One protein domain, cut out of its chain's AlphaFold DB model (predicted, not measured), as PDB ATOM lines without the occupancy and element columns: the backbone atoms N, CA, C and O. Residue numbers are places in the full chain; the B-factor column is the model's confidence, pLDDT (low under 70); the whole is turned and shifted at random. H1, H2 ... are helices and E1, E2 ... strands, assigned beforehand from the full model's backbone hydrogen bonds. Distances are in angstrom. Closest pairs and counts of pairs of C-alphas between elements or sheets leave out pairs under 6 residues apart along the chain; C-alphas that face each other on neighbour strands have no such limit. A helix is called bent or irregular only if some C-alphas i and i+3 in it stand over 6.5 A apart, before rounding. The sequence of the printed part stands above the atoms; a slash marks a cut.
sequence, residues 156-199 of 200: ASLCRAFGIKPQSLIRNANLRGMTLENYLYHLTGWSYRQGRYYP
ATOM      1  N   ALA A 156      90.026 -43.279  55.787       86.94
ATOM      2  CA  ALA A 156      91.347 -42.655  55.854       86.94
ATOM      3  C   ALA A 156      91.377 -41.448  56.808       86.94
ATOM      4  O   ALA A 156      92.345 -41.271  57.553       86.94
ATOM      5  N   SER A 157      90.311 -40.646  56.812       88.12
ATOM      6  CA  SER A 157      90.185 -39.471  57.679       88.12
ATOM      7  C   SER A 157      89.984 -39.877  59.136       88.12
ATOM      8  O   SER A 157      90.652 -39.330  60.013       88.12
ATOM      9  N   LEU A 158      89.160 -40.897  59.388       90.06
ATOM     10  CA  LEU A 158      88.969 -41.469  60.720       90.06
ATOM     11  C   LEU A 158      90.281 -42.050  61.267       90.06
ATOM     12  O   LEU A 158      90.679 -41.761  62.392       90.06
ATOM     13  N   CYS A 159      91.011 -42.805  60.444       89.50
ATOM     14  CA  CYS A 159      92.308 -43.358  60.830       89.50
ATOM     15  C   CYS A 159      93.306 -42.261  61.205       89.50
ATOM     16  O   CYS A 159      94.008 -42.385  62.205       89.50
ATOM     17  N   ARG A 160      93.351 -41.166  60.438       89.19
ATOM     18  CA  ARG A 160      94.211 -40.017  60.741       89.19
ATOM     19  C   ARG A 160      93.806 -39.336  62.048       89.19
ATOM     20  O   ARG A 160      94.687 -39.034  62.845       89.19
ATOM     21  N   ALA A 161      92.508 -39.132  62.275       86.19
ATOM     22  CA  ALA A 161      91.989 -38.495  63.485       86.19
ATOM     23  C   ALA A 161      92.323 -39.292  64.759       86.19
ATOM     24  O   ALA A 161      92.666 -38.704  65.778       86.19
ATOM     25  N   PHE A 162      92.294 -40.626  64.681       88.19
ATOM     26  CA  PHE A 162      92.564 -41.525  65.810       88.19
ATOM     27  C   PHE A 162      94.001 -42.084  65.840       88.19
ATOM     28  O   PHE A 162      94.304 -42.967  66.640       88.19
ATOM     29  N   GLY A 163      94.900 -41.613  64.967       88.06
ATOM     30  CA  GLY A 163      96.290 -42.093  64.903       88.06
ATOM     31  C   GLY A 163      96.437 -43.572  64.508       88.06
ATOM     32  O   GLY A 163      97.457 -44.201  64.800       88.06
ATOM     33  N   ILE A 164      95.432 -44.147  63.845       89.62
ATOM     34  CA  ILE A 164      95.402 -45.550  63.426       89.62
ATOM     35  C   ILE A 164      96.159 -45.700  62.103       89.62
ATOM     36  O   ILE A 164      95.914 -44.979  61.135       89.62
ATOM     37  N   LYS A 165      97.066 -46.679  62.024       87.56
ATOM     38  CA  LYS A 165      97.785 -47.000  60.782       87.56
ATOM     39  C   LYS A 165      96.876 -47.802  59.829       87.56
ATOM     40  O   LYS A 165      96.525 -48.938  60.164       87.56
ATOM     41  N   PRO A 166      96.553 -47.299  58.616       80.00
ATOM     42  CA  PRO A 166      95.656 -47.990  57.676       80.00
ATOM     43  C   PRO A 166      96.176 -49.363  57.232       80.00
ATOM     44  O   PRO A 166      95.405 -50.290  57.013       80.00
ATOM     45  N   GLN A 167      97.499 -49.517  57.155       81.75
ATOM     46  CA  GLN A 167      98.156 -50.749  56.704       81.75
ATOM     47  C   GLN A 167      97.948 -51.931  57.666       81.75
ATOM     48  O   GLN A 167      97.947 -53.082  57.240       81.75
ATOM     49  N   SER A 168      97.756 -51.671  58.963       85.25
ATOM     50  CA  SER A 168      97.522 -52.722  59.966       85.25
ATOM     51  C   SER A 168      96.049 -53.088  60.143       85.25
ATOM     52  O   SER A 168      95.740 -54.077  60.800       85.25
ATOM     53  N   LEU A 169      95.142 -52.296  59.574       88.56
ATOM     54  CA  LEU A 169      93.718 -52.332  59.893       88.56
ATOM     55  C   LEU A 169      93.044 -53.606  59.381       88.56
ATOM     56  O   LEU A 169      92.462 -54.346  60.167       88.56
ATOM     57  N   ILE A 170      93.230 -53.913  58.095       87.50
ATOM     58  CA  ILE A 170      92.691 -55.127  57.463       87.50
ATOM     59  C   ILE A 170      93.278 -56.378  58.124       87.50
ATOM     60  O   ILE A 170      92.556 -57.311  58.463       87.50
ATOM     61  N   ARG A 171      94.592 -56.382  58.382       87.56
ATOM     62  CA  ARG A 171      95.264 -57.511  59.038       87.56
ATOM     63  C   ARG A 171      94.702 -57.770  60.436       87.56
ATOM     64  O   ARG A 171      94.442 -58.920  60.776       87.56
ATOM     65  N   ASN A 172      94.521 -56.726  61.242       89.06
ATOM     66  CA  ASN A 172      94.024 -56.871  62.608       89.06
ATOM     67  C   ASN A 172      92.531 -57.218  62.660       89.06
ATOM     68  O   ASN A 172      92.135 -57.983  63.539       89.06
ATOM     69  N   ALA A 173      91.727 -56.709  61.721       91.12
ATOM     70  CA  ALA A 173      90.328 -57.101  61.561       91.12
ATOM     71  C   ALA A 173      90.218 -58.600  61.223       91.12
ATOM     72  O   ALA A 173      89.530 -59.345  61.924       91.12
ATOM     73  N   ASN A 174      91.014 -59.072  60.255       90.69
ATOM     74  CA  ASN A 174      91.054 -60.481  59.849       90.69
ATOM     75  C   ASN A 174      91.523 -61.409  60.978       90.69
ATOM     76  O   ASN A 174      90.924 -62.456  61.197       90.69
ATOM     77  N   LEU A 175      92.553 -61.018  61.741       90.88
ATOM     78  CA  LEU A 175      93.024 -61.791  62.902       90.88
ATOM     79  C   LEU A 175      91.954 -61.961  63.989       90.88
ATOM     80  O   LEU A 175      92.040 -62.892  64.786       90.88
ATOM     81  N   ARG A 176      90.969 -61.062  64.039       91.38
ATOM     82  CA  ARG A 176      89.860 -61.097  64.997       91.38
ATOM     83  C   ARG A 176      88.554 -61.617  64.392       91.38
ATOM     84  O   ARG A 176      87.536 -61.582  65.073       91.38
ATOM     85  N   GLY A 177      88.574 -62.079  63.138       92.75
ATOM     86  CA  GLY A 177      87.397 -62.624  62.457       92.75
ATOM     87  C   GLY A 177      86.255 -61.618  62.287       92.75
ATOM     88  O   GLY A 177      85.094 -62.011  62.300       92.75
ATOM     89  N   MET A 178      86.564 -60.325  62.172       94.12
ATOM     90  CA  MET A 178      85.568 -59.256  62.042       94.12
ATOM     91  C   MET A 178      85.797 -58.445  60.771       94.12
ATOM     92  O   MET A 178      86.917 -58.369  60.263       94.12
ATOM     93  N   THR A 179      84.733 -57.815  60.270       92.69
ATOM     94  CA  THR A 179      84.849 -56.890  59.141       92.69
ATOM     95  C   THR A 179      85.604 -55.628  59.555       92.69
ATOM     96  O   THR A 179      85.737 -55.306  60.742       92.69
ATOM     97  N   LEU A 180      86.118 -54.908  58.564       91.69
ATOM     98  CA  LEU A 180      86.891 -53.691  58.774       91.69
ATOM     99  C   LEU A 180      86.075 -52.611  59.498       91.69
ATOM    100  O   LEU A 180      86.588 -51.942  60.394       91.69
ATOM    101  N   GLU A 181      84.797 -52.497  59.141       93.06
ATOM    102  CA  GLU A 181      83.834 -51.555  59.708       93.06
ATOM    103  C   GLU A 181      83.590 -51.858  61.187       93.06
ATOM    104  O   GLU A 181      83.696 -50.967  62.028       93.06
ATOM    105  N   ASN A 182      83.350 -53.130  61.520       91.62
ATOM    106  CA  ASN A 182      83.145 -53.570  62.899       91.62
ATOM    107  C   ASN A 182      84.408 -53.393  63.744       91.62
ATOM    108  O   ASN A 182      84.333 -52.999  64.909       91.62
ATOM    109  N   TYR A 183      85.583 -53.644  63.165       94.12
ATOM    110  CA  TYR A 183      86.843 -53.418  63.863       94.12
ATOM    111  C   TYR A 183      87.075 -51.933  64.163       94.12
ATOM    112  O   TYR A 183      87.481 -51.587  65.273       94.12
ATOM    113  N   LEU A 184      86.773 -51.044  63.213       92.44
ATOM    114  CA  LEU A 184      86.855 -49.599  63.426       92.44
ATOM    115  C   LEU A 184      85.823 -49.094  64.431       92.44
ATOM    116  O   LEU A 184      86.175 -48.266  65.272       92.44
ATOM    117  N   TYR A 185      84.606 -49.635  64.412       93.88
ATOM    118  CA  TYR A 185      83.601 -49.367  65.436       93.88
ATOM    119  C   TYR A 185      84.106 -49.760  66.830       93.88
ATOM    120  O   TYR A 185      84.053 -48.952  67.750       93.88
ATOM    121  N   HIS A 186      84.710 -50.942  66.987       92.38
ATOM    122  CA  HIS A 186      85.302 -51.359  68.262       92.38
ATOM    123  C   HIS A 186      86.452 -50.462  68.743       92.38
ATOM    124  O   HIS A 186      86.658 -50.337  69.947       92.38
ATOM    125  N   LEU A 187      87.228 -49.875  67.826       91.31
ATOM    126  CA  LEU A 187      88.360 -49.011  68.173       91.31
ATOM    127  C   LEU A 187      87.954 -47.569  68.481       91.31
ATOM    128  O   LEU A 187      88.572 -46.934  69.328       91.31
ATOM    129  N   THR A 188      86.972 -47.040  67.755       91.81
ATOM    130  CA  THR A 188      86.653 -45.603  67.757       91.81
ATOM    131  C   THR A 188      85.283 -45.293  68.352       91.81
ATOM    132  O   THR A 188      85.048 -44.164  68.766       91.81
ATOM    133  N   GLY A 189      84.377 -46.272  68.393       91.31
ATOM    134  CA  GLY A 189      82.955 -46.086  68.681       91.31
ATOM    135  C   GLY A 189      82.144 -45.563  67.490       91.31
ATOM    136  O   GLY A 189      80.942 -45.371  67.625       91.31
ATOM    137  N   TRP A 190      82.771 -45.325  66.330       93.25
ATOM    138  CA  TRP A 190      82.110 -44.711  65.175       93.25
ATOM    139  C   TRP A 190      81.429 -45.754  64.293       93.25
ATOM    140  O   TRP A 190      82.038 -46.760  63.920       93.25
ATOM    141  N   SER A 191      80.172 -45.509  63.928       92.50
ATOM    142  CA  SER A 191      79.366 -46.435  63.127       92.50
ATOM    143  C   SER A 191      79.519 -46.172  61.628       92.50
ATOM    144  O   SER A 191      79.545 -45.021  61.194       92.50
ATOM    145  N   TYR A 192      79.621 -47.236  60.830       92.81
ATOM    146  CA  TYR A 192      79.720 -47.134  59.375       92.81
ATOM    147  C   TYR A 192      78.333 -47.159  58.729       92.81
ATOM    148  O   TYR A 192      77.573 -48.106  58.929       92.81
ATOM    149  N   ARG A 193      77.995 -46.123  57.956       89.75
ATOM    150  CA  ARG A 193      76.727 -45.993  57.222       89.75
ATOM    151  C   ARG A 193      76.998 -45.307  55.884       89.75
ATOM    152  O   ARG A 193      77.777 -44.364  55.831       89.75
ATOM    153  N   GLN A 194      76.383 -45.779  54.798       88.12
ATOM    154  CA  GLN A 194      76.434 -45.115  53.481       88.12
ATOM    155  C   GLN A 194      77.859 -44.737  52.999       88.12
ATOM    156  O   GLN A 194      78.079 -43.671  52.429       88.12
ATOM    157  N   GLY A 195      78.864 -45.585  53.249       86.12
ATOM    158  CA  GLY A 195      80.240 -45.320  52.804       86.12
ATOM    159  C   GLY A 195      81.094 -44.451  53.741       86.12
ATOM    160  O   GLY A 195      82.250 -44.162  53.418       86.12
ATOM    161  N   ARG A 196      80.562 -44.011  54.890       91.81
ATOM    162  CA  ARG A 196      81.232 -43.092  55.826       91.81
ATOM    163  C   ARG A 196      81.061 -43.527  57.282       91.81
ATOM    164  O   ARG A 196      80.168 -44.298  57.615       91.81
ATOM    165  N   TYR A 197      81.943 -43.038  58.148       92.44
ATOM    166  CA  TYR A 197      81.918 -43.272  59.589       92.44
ATOM    167  C   TYR A 197      81.341 -42.059  60.315       92.44
ATOM    168  O   TYR A 197      81.784 -40.933  60.082       92.44
ATOM    169  N   TYR A 198      80.411 -42.304  61.231       90.44
ATOM    170  CA  TYR A 198      79.738 -41.284  62.031       90.44
ATOM    171  C   TYR A 198      80.021 -41.495  63.520       90.44
ATOM    172  O   TYR A 198      80.090 -42.651  63.952       90.44
ATOM    173  N   PRO A 199      80.186 -40.414  64.302       88.88
ATOM    174  CA  PRO A 199      80.394 -40.520  65.743       88.88
ATOM    175  C   PRO A 199      79.187 -41.179  66.443       88.88
ATOM    176  O   PRO A 199      78.090 -41.167  65.878       88.88
TER     177      PRO A 199
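What this domain is: This is residues 156 to 199 of the 200 residues of an uncharacterized protein of Spirulina sp. SIO3F2 (UniProt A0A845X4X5). The chain makes one round of short helices ending in a small two-stranded hairpin: H3 is nearest the middle, with H2 crossing near one side of it and the hairpin E1 E2 at its other side. H1, the first helix of this round, comes back near its other end: it is close to the start of H2 at Pro 166 and to E2 at Tyr 197, and it touches no helix. The printed part has 44 residues, with three named helices and two named strands in the order H1 H2 H3 E1 E2; the two strands are antiparallel and the class is mostly helix. The whole is compact, with a radius of gyration of the C-alphas of 9.7 A, and rounded, spanning 25 by 19 by 16 A.

How they stand to each other: H1, residues 156 to 161, is close to but not clearly touching H2, residues 166 to 175; the closest C-alphas, of Cys 159 and Pro 166, are 6.5 A apart, and the lines are about perpendicular at 82 degrees. H2 touches H3, residues 180 to 188, with the C-alphas of Ala 173 and Tyr 183 closest at 5.6 A, again about perpendicular at 74 degrees. H1 and H3 are near each other, with 5 pairs of C-alphas within 10 A. From H3 to E1, residues 191 to 193, the closest C-alphas are those of Tyr 185 and Ser 191, 5.6 A apart. E1 and E2, residues 196 to 198, form an antiparallel hairpin, their directions at 138 degrees; N 191 and O 198 are 2.9 A apart and N 196 and O 193 are 3.0 A apart, both within hydrogen-bond range. H3 and E2 are near each other, with 7 pairs of C-alphas within 10 A. The closest C-alphas of H1 and E2, those of Leu 158 and Tyr 197, are 7.4 A apart. H2 is apart from E1 and E2, and H1 is apart from E1. In H1 and H3 every O i to N i+4 pair is within hydrogen-bond range; in H2 it is 4 of 6.

Where its parts are: H1 begins at C-alpha 156, at (91.347, -42.655, 55.854), and is 8.7 A long. H2 is 15.0 A long and irregular, with C-alphas 167 and 170 7.0 A apart. H3, 12.1 A long, begins at C-alpha 180, at (86.891, -53.691, 58.774). E1 measures 6.5 A and E2 6.6 A, the latter ending at C-alpha 198, at (79.738, -41.284, 62.031).

The domain as a whole: The two C-alphas farthest apart, of Leu 175 and Gln 194, are 25.3 A apart. The printed part has no cut, and its four links are tight. The mean pLDDT of the printed part is 89.9, and no printed residue is under 70.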